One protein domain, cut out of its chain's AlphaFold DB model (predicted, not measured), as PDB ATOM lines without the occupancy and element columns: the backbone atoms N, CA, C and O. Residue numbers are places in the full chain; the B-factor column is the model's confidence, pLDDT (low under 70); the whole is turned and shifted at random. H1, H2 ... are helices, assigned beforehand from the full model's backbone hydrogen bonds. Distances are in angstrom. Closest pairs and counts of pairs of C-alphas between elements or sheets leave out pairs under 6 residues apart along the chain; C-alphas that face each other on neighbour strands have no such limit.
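This is residues 3 to 102 of the 451 residues of the protein "ABC transporter domain-containing protein" of Wuchereria bancrofti (UniProt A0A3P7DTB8). A helical hairpin of unequal arms, H3 and the longer H4, has H1 slanting across the start of H3 on the side away from H4, while short H2 sits beside the start of the hairpin. Residues 91 to 102, of which 91 to 101 belong to H4, stand free and stick out past the body, and the link from H3 to H4, residues 56 to 76, makes a large loop. The printed part has 100 residues, with four named helices in the order H1, H2, H3, H4 and no named strand: all helix. It is only just loose, close to compact, with a radius of gyration of the C-alphas of 15.3 A, and elongated, spanning 49 by 31 by 20 A.

H1, residues 3 to 24, begins at C-alpha 3 (-7.251, -20.424, 33.697) and is 32.1 A long. H2 is residues 29 to 35, 10.0 A. H3, residues 39 to 55, is 24.1 A long. H4, residues 77 to 101, runs 36.2 A to C-alpha 101 (-9.738, -7.774, 41.210).

H3 is the hub, touching three helices. H1 touches it with residues 11 to 19 alone, the same way at a steep tilt of 42 degrees; the closest C-alphas, of His 15 and Ile 41, are 5.7 A apart. H3 and H4 form a helical hairpin, opposite ways at a shallow tilt of 20 degrees; H4 touches with residues 77 to 87 alone, the closest C-alphas, of Ala 42 and Phe 80, being 5.4 A apart. H2 and H3 only just touch, with 3 pairs of C-alphas within 8 A, and only at the corner by their link; the closest C-alphas, of Asn 35 and Ile 41, are 6.8 A apart. H2 and H4 only just touch, with 3 such pairs, the closest being the C-alphas of Leu 33 and Phe 80, 7.3 A apart. H1 and H2 are near each other; H1 and H4 are apart. Every O i to N i+4 pair is within hydrogen-bond range in H1, H2, H3 and H4.

The C-alphas farthest apart, of Gly 57 and Val 101, are 50.2 A apart. The printed part has no cut. The link from H3 to H4, residues 56 to 76, is long. Residues 3 to 4 have pLDDT under 70; the mean of the printed part is 86.0.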
ATOM      1  N   ILE A   3      -6.043 -20.893  34.398       65.68
ATOM      2  CA  ILE A   3      -7.251 -20.424  33.697       65.68
ATOM      3  C   ILE A   3      -6.926 -19.912  32.284       65.68
ATOM      4  O   ILE A   3      -7.715 -20.113  31.372       65.68
ATOM      5  N   ILE A   4      -5.753 -19.303  32.086       68.29
ATOM      6  CA  ILE A   4      -5.344 -18.727  30.795       68.29
ATOM      7  C   ILE A   4      -5.281 -19.791  29.685       68.29
ATOM      8  O   ILE A   4      -5.943 -19.593  28.668       68.29
ATOM      9  N   PRO A   5      -4.583 -20.935  29.854       73.50
ATOM     10  CA  PRO A   5      -4.574 -21.969  28.821       73.50
ATOM     11  C   PRO A   5      -5.964 -22.568  28.582       73.50
ATOM     12  O   PRO A   5      -6.288 -22.899  27.449       73.50
ATOM     13  N   PHE A   6      -6.818 -22.653  29.609       77.41
ATOM     14  CA  PHE A   6      -8.197 -23.112  29.426       77.41
ATOM     15  C   PHE A   6      -9.017 -22.145  28.560       77.41
ATOM     16  O   PHE A   6      -9.692 -22.587  27.636       77.41
ATOM     17  N   ILE A   7      -8.921 -20.832  28.807       77.34
ATOM     18  CA  ILE A   7      -9.577 -19.810  27.976       77.34
ATOM     19  C   ILE A   7      -9.077 -19.897  26.531       77.34
ATOM     20  O   ILE A   7      -9.888 -19.880  25.611       77.34
ATOM     21  N   TRP A   8      -7.767 -20.058  26.335       78.05
ATOM     22  CA  TRP A   8      -7.167 -20.217  25.009       78.05
ATOM     23  C   TRP A   8      -7.704 -21.445  24.264       78.05
ATOM     24  O   TRP A   8      -8.084 -21.345  23.103       78.05
ATOM     25  N   VAL A   9      -7.817 -22.593  24.940       84.41
ATOM     26  CA  VAL A   9      -8.398 -23.813  24.352       84.41
ATOM     27  C   VAL A   9      -9.868 -23.616  23.979       84.41
ATOM     28  O   VAL A   9     -10.304 -24.109  22.943       84.41
ATOM     29  N   VAL A  10     -10.637 -22.889  24.793       85.57
ATOM     30  CA  VAL A  10     -12.048 -22.595  24.498       85.57
ATOM     31  C   VAL A  10     -12.180 -21.659  23.293       85.57
ATOM     32  O   VAL A  10     -12.992 -21.934  22.412       85.57
ATOM     33  N   LEU A  11     -11.375 -20.593  23.225       85.81
ATOM     34  CA  LEU A  11     -11.367 -19.660  22.092       85.81
ATOM     35  C   LEU A  11     -10.972 -20.367  20.792       85.81
ATOM     36  O   LEU A  11     -11.684 -20.252  19.793       85.81
ATOM     37  N   TYR A  12      -9.910 -21.170  20.831       86.92
ATOM     38  CA  TYR A  12      -9.448 -21.932  19.676       86.92
ATOM     39  C   TYR A  12     -10.448 -23.023  19.261       86.92
ATOM     40  O   TYR A  12     -10.732 -23.221  18.082       86.92
ATOM     41  N   GLY A  13     -11.047 -23.718  20.233       89.20
ATOM     42  CA  GLY A  13     -12.088 -24.711  19.972       89.20
ATOM     43  C   GLY A  13     -13.319 -24.098  19.298       89.20
ATOM     44  O   GLY A  13     -13.863 -24.683  18.360       89.20
ATOM     45  N   TRP A  14     -13.732 -22.901  19.730       89.68
ATOM     46  CA  TRP A  14     -14.818 -22.163  19.084       89.68
ATOM     47  C   TRP A  14     -14.448 -21.720  17.668       89.68
ATOM     48  O   TRP A  14     -15.248 -21.906  16.753       89.68
ATOM     49  N   HIS A  15     -13.235 -21.196  17.473       90.08
ATOM     50  CA  HIS A  15     -12.705 -20.828  16.157       90.08
ATOM     51  C   HIS A  15     -12.786 -21.984  15.158       90.08
ATOM     52  O   HIS A  15     -13.327 -21.810  14.064       90.08
ATOM     53  N   LEU A  16     -12.326 -23.171  15.552       88.97
ATOM     54  CA  LEU A  16     -12.315 -24.338  14.675       88.97
ATOM     55  C   LEU A  16     -13.737 -24.769  14.290       88.97
ATOM     56  O   LEU A  16     -14.028 -24.991  13.115       88.97
ATOM     57  N   LEU A  17     -14.650 -24.833  15.265       89.87
ATOM     58  CA  LEU A  17     -16.054 -25.175  15.021       89.87
ATOM     59  C   LEU A  17     -16.765 -24.140  14.143       89.87
ATOM     60  O   LEU A  17     -17.576 -24.511  13.291       89.87
ATOM     61  N   PHE A  18     -16.477 -22.856  14.356       90.95
ATOM     62  CA  PHE A  18     -17.073 -21.766  13.595       90.95
ATOM     63  C   PHE A  18     -16.613 -21.788  12.137       90.95
ATOM     64  O   PHE A  18     -17.457 -21.801  11.243       90.95
ATOM     65  N   ASN A  19     -15.302 -21.891  11.892       86.52
ATOM     66  CA  ASN A  19     -14.754 -21.932  10.535       86.52
ATOM     67  C   ASN A  19     -15.242 -23.146   9.739       86.52
ATOM     68  O   ASN A  19     -15.576 -23.007   8.565       86.52
ATOM     69  N   ILE A  20     -15.350 -24.325  10.365       88.02
ATOM     70  CA  ILE A  20     -15.901 -25.516   9.696       88.02
ATOM     71  C   ILE A  20     -17.348 -25.266   9.255       88.02
ATOM     72  O   ILE A  20     -17.723 -25.620   8.138       88.02
ATOM     73  N   LYS A  21     -18.172 -24.650  10.111       88.98
ATOM     74  CA  LYS A  21     -19.566 -24.350   9.764       88.98
ATOM     75  C   LYS A  21     -19.686 -23.274   8.692       88.98
ATOM     76  O   LYS A  21     -20.511 -23.437   7.801       88.98
ATOM     77  N   ASP A  22     -18.879 -22.218   8.764       86.60
ATOM     78  CA  ASP A  22     -18.915 -21.134   7.775       86.60
ATOM     79  C   ASP A  22     -18.461 -21.607   6.386       86.60
ATOM     80  O   ASP A  22     -18.986 -21.137   5.380       86.60
ATOM     81  N   LEU A  23     -17.554 -22.591   6.324       84.09
ATOM     82  CA  LEU A  23     -17.135 -23.218   5.070       84.09
ATOM     83  C   LEU A  23     -18.255 -24.051   4.421       84.09
ATOM     84  O   LEU A  23     -18.363 -24.086   3.198       84.09
ATOM     85  N   ILE A  24     -19.082 -24.732   5.224       86.93
ATOM     86  CA  ILE A  24     -20.198 -25.560   4.728       86.93
ATOM     87  C   ILE A  24     -21.395 -24.684   4.338       86.93
ATOM     88  O   ILE A  24     -22.041 -24.923   3.319       86.93
ATOM     89  N   SER A  25     -21.712 -23.690   5.165       84.14
ATOM     90  CA  SER A  25     -22.826 -22.769   4.958       84.14
ATOM     91  C   SER A  25     -22.401 -21.359   5.377       84.14
ATOM     92  O   SER A  25     -22.312 -21.106   6.585       84.14
ATOM     93  N   PRO A  26     -22.153 -20.441   4.424       83.26
ATOM     94  CA  PRO A  26     -21.655 -19.112   4.743       83.26
ATOM     95  C   PRO A  26     -22.665 -18.349   5.603       83.26
ATOM     96  O   PRO A  26     -23.835 -18.193   5.242       83.26
ATOM     97  N   PHE A  27     -22.218 -17.882   6.766       87.15
ATOM     98  CA  PHE A  27     -23.037 -17.089   7.671       87.15
ATOM     99  C   PHE A  27     -23.264 -15.674   7.133       87.15
ATOM    100  O   PHE A  27     -22.475 -15.131   6.359       87.15
ATOM    101  N   SER A  28     -24.334 -15.034   7.617       88.98
ATOM    102  CA  SER A  28     -24.580 -13.616   7.339       88.98
ATOM    103  C   SER A  28     -23.395 -12.740   7.789       88.98
ATOM    104  O   SER A  28     -22.727 -13.062   8.783       88.98
ATOM    105  N   PRO A  29     -23.144 -11.599   7.122       85.68
ATOM    106  CA  PRO A  29     -21.992 -10.750   7.417       85.68
ATOM    107  C   PRO A  29     -21.963 -10.249   8.863       85.68
ATOM    108  O   PRO A  29     -20.902 -10.199   9.475       85.68
ATOM    109  N   SER A  30     -23.125  -9.958   9.452       89.03
ATOM    110  CA  SER A  30     -23.226  -9.531  10.852       89.03
ATOM    111  C   SER A  30     -22.776 -10.620  11.830       89.03
ATOM    112  O   SER A  30     -22.122 -10.318  12.825       89.03
ATOM    113  N   ILE A  31     -23.087 -11.891  11.545       90.11
ATOM    114  CA  ILE A  31     -22.683 -13.031  12.383       90.11
ATOM    115  C   ILE A  31     -21.174 -13.268  12.276       90.11
ATOM    116  O   ILE A  31     -20.534 -13.567  13.286       90.11
ATOM    117  N   ARG A  32     -20.599 -13.110  11.077       88.51
ATOM    118  CA  ARG A  32     -19.146 -13.183  10.871       88.51
ATOM    119  C   ARG A  32     -18.425 -12.076  11.627       88.51
ATOM    120  O   ARG A  32     -17.465 -12.360  12.337       88.51
ATOM    121  N   LEU A  33     -18.929 -10.842  11.550       89.09
ATOM    122  CA  LEU A  33     -18.365  -9.714  12.292       89.09
ATOM    123  C   LEU A  33     -18.438  -9.963  13.804       89.09
ATOM    124  O   LEU A  33     -17.437  -9.831  14.494       89.09
ATOM    125  N   LEU A  34     -19.590 -10.399  14.321       90.28
ATOM    126  CA  LEU A  34     -19.757 -10.668  15.750       90.28
ATOM    127  C   LEU A  34     -18.828 -11.785  16.250       90.28
ATOM    128  O   LEU A  34     -18.236 -11.655  17.315       90.28
ATOM    129  N   ASN A  35     -18.667 -12.871  15.487       89.94
ATOM    130  CA  ASN A  35     -17.725 -13.938  15.844       89.94
ATOM    131  C   ASN A  35     -16.259 -13.524  15.664       89.94
ATOM    132  O   ASN A  35     -15.387 -14.115  16.293       89.94
ATOM    133  N   SER A  36     -15.992 -12.474  14.886       89.47
ATOM    134  CA  SER A  36     -14.673 -11.841  14.800       89.47
ATOM    135  C   SER A  36     -14.311 -11.040  16.057       89.47
ATOM    136  O   SER A  36     -13.262 -10.421  16.062       89.47
ATOM    137  N   LEU A  37     -15.133 -11.072  17.118       87.06
ATOM    138  CA  LEU A  37     -14.693 -10.719  18.478       87.06
ATOM    139  C   LEU A  37     -13.741 -11.766  19.090       87.06
ATOM    140  O   LEU A  37     -13.202 -11.595  20.185       87.06
ATOM    141  N   ASN A  38     -13.613 -12.926  18.439       89.94
ATOM    142  CA  ASN A  38     -12.532 -13.853  18.707       89.94
ATOM    143  C   ASN A  38     -11.359 -13.498  17.773       89.94
ATOM    144  O   ASN A  38     -11.514 -13.630  16.550       89.94
ATOM    145  N   PRO A  39     -10.184 -13.129  18.314       88.67
ATOM    146  CA  PRO A  39      -9.054 -12.671  17.510       88.67
ATOM    147  C   PRO A  39      -8.565 -13.738  16.526       88.67
ATOM    148  O   PRO A  39      -8.138 -13.396  15.425       88.67
ATOM    149  N   ASP A  40      -8.693 -15.026  16.865       90.01
ATOM    150  CA  ASP A  40      -8.319 -16.119  15.963       90.01
ATOM    151  C   ASP A  40      -9.203 -16.124  14.704       90.01
ATOM    152  O   ASP A  40      -8.731 -16.371  13.591       90.01
ATOM    153  N   ILE A  41     -10.500 -15.825  14.864       90.94
ATOM    154  CA  ILE A  41     -11.479 -15.799  13.766       90.94
ATOM    155  C   ILE A  41     -11.221 -14.570  12.897       90.94
ATOM    156  O   ILE A  41     -11.087 -14.701  11.679       90.94
ATOM    157  N   ALA A  42     -11.069 -13.399  13.519       91.03
ATOM    158  CA  ALA A  42     -10.779 -12.161  12.806       91.03
ATOM    159  C   ALA A  42      -9.472 -12.247  12.007       91.03
ATOM    160  O   ALA A  42      -9.433 -11.842  10.845       91.03
ATOM    161  N   LEU A  43      -8.419 -12.827  12.594       91.49
ATOM    162  CA  LEU A  43      -7.135 -13.023  11.923       91.49
ATOM    163  C   LEU A  43      -7.250 -13.995  10.744       91.49
ATOM    164  O   LEU A  43      -6.661 -13.753   9.694       91.49
ATOM    165  N   THR A  44      -8.026 -15.071  10.892       91.13
ATOM    166  CA  THR A  44      -8.227 -16.055   9.817       91.13
ATOM    167  C   THR A  44      -8.906 -15.422   8.609       91.13
ATOM    168  O   THR A  44      -8.424 -15.585   7.487       91.13
ATOM    169  N   TYR A  45      -9.972 -14.643   8.825       89.40
ATOM    170  CA  TYR A  45     -10.594 -13.894   7.735       89.40
ATOM    171  C   TYR A  45      -9.653 -12.829   7.179       89.40
ATOM    172  O   TYR A  45      -9.481 -12.767   5.969       89.40
ATOM    173  N   ALA A  46      -8.978 -12.037   8.015       89.98
ATOM    174  CA  ALA A  46      -8.049 -11.017   7.530       89.98
ATOM    175  C   ALA A  46      -6.969 -11.611   6.605       89.98
ATOM    176  O   ALA A  46      -6.725 -11.079   5.523       89.98
ATOM    177  N   LEU A  47      -6.381 -12.753   6.976       90.03
ATOM    178  CA  LEU A  47      -5.423 -13.470   6.133       90.03
ATOM    179  C   LEU A  47      -6.067 -14.017   4.852       90.03
ATOM    180  O   LEU A  47      -5.486 -13.884   3.779       90.03
ATOM    181  N   GLY A  48      -7.273 -14.584   4.939       88.42
ATOM    182  CA  GLY A  48      -8.012 -15.066   3.769       88.42
ATOM    183  C   GLY A  48      -8.285 -13.960   2.744       88.42
ATOM    184  O   GLY A  48      -8.005 -14.132   1.559       88.42
ATOM    185  N   PHE A  49      -8.744 -12.798   3.209       87.02
ATOM    186  CA  PHE A  49      -9.005 -11.625   2.373       87.02
ATOM    187  C   PHE A  49      -7.710 -11.034   1.793       87.02
ATOM    188  O   PHE A  49      -7.679 -10.658   0.623       87.02
ATOM    189  N   MET A  50      -6.614 -10.998   2.564       87.59
ATOM    190  CA  MET A  50      -5.299 -10.608   2.033       87.59
ATOM    191  C   MET A  50      -4.854 -11.529   0.892       87.59
ATOM    192  O   MET A  50      -4.437 -11.040  -0.155       87.59
ATOM    193  N   CYS A  51      -4.995 -12.849   1.058       87.84
ATOM    194  CA  CYS A  51      -4.677 -13.811   0.006       87.84
ATOM    195  C   CYS A  51      -5.541 -13.599  -1.245       87.84
ATOM    196  O   CYS A  51      -5.017 -13.654  -2.354       87.84
ATOM    197  N   GLN A  52      -6.837 -13.315  -1.094       85.37
ATOM    198  CA  GLN A  52      -7.713 -13.036  -2.235       85.37
ATOM    199  C   GLN A  52      -7.274 -11.785  -3.015       85.37
ATOM    200  O   GLN A  52      -7.145 -11.846  -4.238       85.37
ATOM    201  N   HIS A  53      -6.973 -10.676  -2.331       83.86
ATOM    202  CA  HIS A  53      -6.450  -9.467  -2.984       83.86
ATOM    203  C   HIS A  53      -5.122  -9.714  -3.714       83.86
ATOM    204  O   HIS A  53      -4.893  -9.163  -4.793       83.86
ATOM    205  N   GLU A  54      -4.267 -10.581  -3.167       86.84
ATOM    206  CA  GLU A  54      -3.023 -10.983  -3.825       86.84
ATOM    207  C   GLU A  54      -3.297 -11.819  -5.086       86.84
ATOM    208  O   GLU A  54      -2.725 -11.554  -6.142       86.84
ATOM    209  N   THR A  55      -4.234 -12.773  -5.027       86.34
ATOM    210  CA  THR A  55      -4.596 -13.595  -6.199       86.34
ATOM    211  C   THR A  55      -5.230 -12.792  -7.334       86.34
ATOM    212  O   THR A  55      -5.083 -13.163  -8.497       86.34
ATOM    213  N   LEU A  56      -5.896 -11.678  -7.018       83.38
ATOM    214  CA  LEU A  56      -6.478 -10.762  -8.003       83.38
ATOM    215  C   LEU A  56      -5.448  -9.777  -8.586       83.38
ATOM    216  O   LEU A  56      -5.788  -8.982  -9.462       83.38
ATOM    217  N   GLY A  57      -4.195  -9.812  -8.115       77.80
ATOM    218  CA  GLY A  57      -3.107  -8.949  -8.580       77.80
ATOM    219  C   GLY A  57      -3.208  -7.495  -8.113       77.80
ATOM    220  O   GLY A  57      -2.402  -6.662  -8.526       77.80
ATOM    221  N   SER A  58      -4.184  -7.171  -7.260       74.03
ATOM    222  CA  SER A  58      -4.380  -5.825  -6.719       74.03
ATOM    223  C   SER A  58      -3.481  -5.560  -5.503       74.03
ATOM    224  O   SER A  58      -3.143  -4.401  -5.241       74.03
ATOM    225  N   GLY A  59      -3.065  -6.632  -4.816       77.02
ATOM    226  CA  GLY A  59      -2.217  -6.624  -3.626       77.02
ATOM    227  C   GLY A  59      -2.908  -6.028  -2.395       77.02
ATOM    228  O   GLY A  59      -3.825  -5.218  -2.499       77.02
ATOM    229  N   ALA A  60      -2.458  -6.379  -1.191       75.58
ATOM    230  CA  ALA A  60      -3.004  -5.814   0.050       75.58
ATOM    231  C   ALA A  60      -2.456  -4.394   0.330       75.58
ATOM    232  O   ALA A  60      -1.640  -4.179   1.225       75.58
ATOM    233  N   SER A  61      -2.880  -3.406  -0.461       81.62
ATOM    234  CA  SER A  61      -2.493  -1.997  -0.289       81.62
ATOM    235  C   SER A  61      -3.475  -1.225   0.608       81.62
ATOM    236  O   SER A  61      -4.666  -1.527   0.660       81.62
ATOM    237  N   TRP A  62      -2.998  -0.186   1.309       82.36
ATOM    238  CA  TRP A  62      -3.821   0.626   2.228       82.36
ATOM    239  C   TRP A  62      -5.053   1.259   1.567       82.36
ATOM    240  O   TRP A  62      -6.064   1.471   2.229       82.36
ATOM    241  N   SER A  63      -4.990   1.545   0.266       82.50
ATOM    242  CA  SER A  63      -6.118   2.080  -0.501       82.50
ATOM    243  C   SER A  63      -7.223   1.049  -0.747       82.50
ATOM    244  O   SER A  63      -8.366   1.433  -0.975       82.50
ATOM    245  N   GLN A  64      -6.908  -0.247  -0.674       80.16
ATOM    246  CA  GLN A  64      -7.840  -1.343  -0.949       80.16
ATOM    247  C   GLN A  64      -8.442  -1.963   0.317       80.16
ATOM    248  O   GLN A  64      -9.273  -2.858   0.226       80.16
ATOM    249  N   LEU A  65      -8.090  -1.463   1.506       83.01
ATOM    250  CA  LEU A  65      -8.533  -2.025   2.787       83.01
ATOM    251  C   LEU A  65     -10.069  -2.116   2.915       83.01
ATOM    252  O   LEU A  65     -10.604  -3.045   3.516       83.01
ATOM    253  N   PHE A  66     -10.785  -1.140   2.357       85.82
ATOM    254  CA  PHE A  66     -12.250  -1.067   2.374       85.82
ATOM    255  C   PHE A  66     -12.878  -1.358   1.009       85.82
ATOM    256  O   PHE A  66     -14.014  -0.966   0.756       85.82
ATOM    257  N   VAL A  67     -12.144  -2.041   0.131       82.56
ATOM    258  CA  VAL A  67     -12.656  -2.508  -1.157       82.56
ATOM    259  C   VAL A  67     -12.994  -3.989  -1.032       82.56
ATOM    260  O   VAL A  67     -12.211  -4.762  -0.482       82.56
ATOM    261  N   ASN A  68     -14.170  -4.385  -1.517       80.65
ATOM    262  CA  ASN A  68     -14.580  -5.786  -1.501       80.65
ATOM    263  C   ASN A  68     -13.707  -6.581  -2.492       80.65
ATOM    264  O   ASN A  68     -13.550  -6.134  -3.633       80.65
ATOM    265  N   PRO A  69     -13.159  -7.746  -2.107       73.67
ATOM    266  CA  PRO A  69     -12.367  -8.577  -3.015       73.67
ATOM    267  C   PRO A  69     -13.233  -9.222  -4.100       73.67
ATOM    268  O   PRO A  69     -12.800  -9.362  -5.241       73.67
ATOM    269  N   THR A  70     -14.471  -9.585  -3.766       77.30
ATOM    270  CA  THR A  70     -15.451 -10.145  -4.698       77.30
ATOM    271  C   THR A  70     -16.786  -9.407  -4.560       77.30
ATOM    272  O   THR A  70     -17.116  -8.936  -3.470       77.30
ATOM    273  N   PRO A  71     -17.574  -9.267  -5.643       72.29
ATOM    274  CA  PRO A  71     -18.872  -8.591  -5.586       72.29
ATOM    275  C   PRO A  71     -19.893  -9.317  -4.695       72.29
ATOM    276  O   PRO A  71     -20.838  -8.686  -4.225       72.29
ATOM    277  N   ASP A  72     -19.679 -10.608  -4.426       75.40
ATOM    278  CA  ASP A  72     -20.555 -11.433  -3.590       75.40
ATOM    279  C   ASP A  72     -20.241 -11.308  -2.086       75.40
ATOM    280  O   ASP A  72     -21.074 -11.665  -1.249       75.40
ATOM    281  N   GLU A  73     -19.066 -10.778  -1.715       77.49
ATOM    282  CA  GLU A  73     -18.677 -10.577  -0.319       77.49
ATOM    283  C   GLU A  73     -18.902  -9.127   0.135       77.49
ATOM    284  O   GLU A  73     -18.237  -8.206  -0.335       77.49
ATOM    285  N   PRO A  74     -19.807  -8.893   1.105       81.79
ATOM    286  CA  PRO A  74     -20.094  -7.550   1.611       81.79
ATOM    287  C   PRO A  74     -19.083  -7.059   2.662       81.79
ATOM    288  O   PRO A  74     -19.178  -5.918   3.109       81.79
ATOM    289  N   LEU A  75     -18.170  -7.922   3.117       85.57
ATOM    290  CA  LEU A  75     -17.153  -7.592   4.116       85.57
ATOM    291  C   LEU A  75     -15.819  -7.302   3.430       85.57
ATOM    292  O   LEU A  75     -15.529  -7.823   2.360       85.57
ATOM    293  N   THR A  76     -14.992  -6.491   4.083       88.29
ATOM    294  CA  THR A  76     -13.663  -6.123   3.581       88.29
ATOM    295  C   THR A  76     -12.596  -6.455   4.608       88.29
ATOM    296  O   THR A  76     -12.884  -6.578   5.802       88.29
ATOM    297  N   LEU A  77     -11.340  -6.493   4.168       88.68
ATOM    298  CA  LEU A  77     -10.183  -6.641   5.048       88.68
ATOM    299  C   LEU A  77     -10.191  -5.629   6.212       88.68
ATOM    300  O   LEU A  77      -9.925  -5.977   7.362       88.68
ATOM    301  N   GLY A  78     -10.541  -4.378   5.922       89.61
ATOM    302  CA  GLY A  78     -10.600  -3.287   6.890       89.61
ATOM    303  C   GLY A  78     -11.619  -3.504   8.004       89.61
ATOM    304  O   GLY A  78     -11.366  -3.098   9.135       89.61
ATOM    305  N   HIS A  79     -12.725  -4.202   7.729       90.77
ATOM    306  CA  HIS A  79     -13.689  -4.565   8.766       90.77
ATOM    307  C   HIS A  79     -13.071  -5.523   9.794       90.77
ATOM    308  O   HIS A  79     -13.218  -5.305  10.994       90.77
ATOM    309  N   PHE A  80     -12.324  -6.540   9.350       91.11
ATOM    310  CA  PHE A  80     -11.667  -7.490  10.256       91.11
ATOM    311  C   PHE A  80     -10.500  -6.861  11.020       91.11
ATOM    312  O   PHE A  80     -10.338  -7.125  12.209       91.11
ATOM    313  N   LEU A  81      -9.732  -5.971  10.386       90.77
ATOM    314  CA  LEU A  81      -8.701  -5.190  11.079       90.77
ATOM    315  C   LEU A  81      -9.304  -4.278  12.157       90.77
ATOM    316  O   LEU A  81      -8.743  -4.164  13.246       90.77
ATOM    317  N   LEU A  82     -10.461  -3.666  11.889       92.22
ATOM    318  CA  LEU A  82     -11.176  -2.863  12.878       92.22
ATOM    319  C   LEU A  82     -11.693  -3.725  14.038       92.22
ATOM    320  O   LEU A  82     -11.569  -3.310  15.190       92.22
ATOM    321  N   MET A  83     -12.185  -4.939  13.765       92.11
ATOM    322  CA  MET A  83     -12.556  -5.883  14.828       92.11
ATOM    323  C   MET A  83     -11.350  -6.309  15.674       92.11
ATOM    324  O   MET A  83     -11.454  -6.292  16.893       92.11
ATOM    325  N   LEU A  84     -10.176  -6.554  15.079       92.24
ATOM    326  CA  LEU A  84      -8.951  -6.846  15.842       92.24
ATOM    327  C   LEU A  84      -8.537  -5.693  16.774       92.24
ATOM    328  O   LEU A  84      -8.049  -5.929  17.879       92.24
ATOM    329  N   ILE A  85      -8.738  -4.437  16.355       94.08
ATOM    330  CA  ILE A  85      -8.498  -3.267  17.216       94.08
ATOM    331  C   ILE A  85      -9.508  -3.234  18.372       94.08
ATOM    332  O   ILE A  85      -9.122  -2.972  19.513       94.08
ATOM    333  N   ILE A  86     -10.786  -3.510  18.095       94.38
ATOM    334  CA  ILE A  86     -11.825  -3.607  19.130       94.38
ATOM    335  C   ILE A  86     -11.470  -4.709  20.135       94.38
ATOM    336  O   ILE A  86     -11.514  -4.461  21.340       94.38
ATOM    337  N   ASP A  87     -11.038  -5.875  19.664       91.59
ATOM    338  CA  ASP A  87     -10.613  -6.987  20.515       91.59
ATOM    339  C   ASP A  87      -9.431  -6.605  21.396       91.59
ATOM    340  O   ASP A  87      -9.449  -6.869  22.597       91.59
ATOM    341  N   ALA A  88      -8.425  -5.921  20.843       92.79
ATOM    342  CA  ALA A  88      -7.287  -5.438  21.620       92.79
ATOM    343  C   ALA A  88      -7.731  -4.512  22.768       92.79
ATOM    344  O   ALA A  88      -7.237  -4.635  23.892       92.79
ATOM    345  N   ILE A  89      -8.704  -3.627  22.519       95.12
ATOM    346  CA  ILE A  89      -9.279  -2.749  23.547       95.12
ATOM    347  C   ILE A  89     -10.062  -3.566  24.584       95.12
ATOM    348  O   ILE A  89      -9.894  -3.350  25.786       95.12
ATOM    349  N   ILE A  90     -10.888  -4.522  24.151       92.29
ATOM    350  CA  ILE A  90     -11.658  -5.388  25.054       92.29
ATOM    351  C   ILE A  90     -10.716  -6.199  25.950       92.29
ATOM    352  O   ILE A  90     -10.893  -6.207  27.169       92.29
ATOM    353  N   PHE A  91      -9.680  -6.828  25.393       90.44
ATOM    354  CA  PHE A  91      -8.698  -7.578  26.173       90.44
ATOM    355  C   PHE A  91      -7.893  -6.683  27.110       90.44
ATOM    356  O   PHE A  91      -7.617  -7.103  28.234       90.44
ATOM    357  N   ALA A  92      -7.566  -5.451  26.713       92.67
ATOM    358  CA  ALA A  92      -6.940  -4.487  27.612       92.67
ATOM    359  C   ALA A  92      -7.851  -4.161  28.812       92.67
ATOM    360  O   ALA A  92      -7.387  -4.182  29.951       92.67
ATOM    361  N   ILE A  93      -9.154  -3.948  28.587       92.54
ATOM    362  CA  ILE A  93     -10.136  -3.691  29.656       92.54
ATOM    363  C   ILE A  93     -10.307  -4.916  30.560       92.54
ATOM    364  O   ILE A  93     -10.314  -4.780  31.785       92.54
ATOM    365  N   ILE A  94     -10.425  -6.116  29.983       89.80
ATOM    366  CA  ILE A  94     -10.540  -7.365  30.746       89.80
ATOM    367  C   ILE A  94      -9.280  -7.585  31.584       89.80
ATOM    368  O   ILE A  94      -9.395  -7.895  32.766       89.80
ATOM    369  N   THR A  95      -8.093  -7.395  31.005       87.89
ATOM    370  CA  THR A  95      -6.812  -7.560  31.708       87.89
ATOM    371  C   THR A  95      -6.713  -6.571  32.861       87.89
ATOM    372  O   THR A  95      -6.487  -6.984  33.995       87.89
ATOM    373  N   TRP A  96      -7.011  -5.294  32.608       88.90
ATOM    374  CA  TRP A  96      -7.053  -4.256  33.635       88.90
ATOM    375  C   TRP A  96      -8.010  -4.604  34.787       88.90
ATOM    376  O   TRP A  96      -7.651  -4.477  35.959       88.90
ATOM    377  N   TYR A  97      -9.210  -5.103  34.478       90.29
ATOM    378  CA  TYR A  97     -10.177  -5.524  35.491       90.29
ATOM    379  C   TYR A  97      -9.714  -6.765  36.272       90.29
ATOM    380  O   TYR A  97      -9.800  -6.798  37.502       90.29
ATOM    381  N   VAL A  98      -9.227  -7.795  35.574       85.98
ATOM    382  CA  VAL A  98      -8.816  -9.070  36.179       85.98
ATOM    383  C   VAL A  98      -7.600  -8.879  37.077       85.98
ATOM    384  O   VAL A  98      -7.604  -9.407  38.187       85.98
ATOM    385  N   GLU A  99      -6.601  -8.100  36.658       84.04
ATOM    386  CA  GLU A  99      -5.426  -7.794  37.480       84.04
ATOM    387  C   GLU A  99      -5.797  -6.993  38.731       84.04
ATOM    388  O   GLU A  99      -5.292  -7.275  39.818       84.04
ATOM    389  N   ALA A 100      -6.733  -6.043  38.620       84.08
ATOM    390  CA  ALA A 100      -7.186  -5.256  39.763       84.08
ATOM    391  C   ALA A 100      -7.971  -6.096  40.787       84.08
ATOM    392  O   ALA A 100      -7.776  -5.950  41.996       84.08
ATOM    393  N   VAL A 101      -8.868  -6.973  40.328       85.15
ATOM    394  CA  VAL A 101      -9.738  -7.774  41.210       85.15
ATOM    395  C   VAL A 101      -9.035  -9.033  41.719       85.15
ATOM    396  O   VAL A 101      -9.299  -9.482  42.834       85.15
ATOM    397  N   ASN A 102      -8.134  -9.609  40.926       81.08
ATOM    398  CA  ASN A 102      -7.419 -10.834  41.253       81.08
ATOM    399  C   ASN A 102      -5.939 -10.744  40.837       81.08
ATOM    400  O   ASN A 102      -5.540 -11.378  39.856       81.08
TER     401      ASN A 102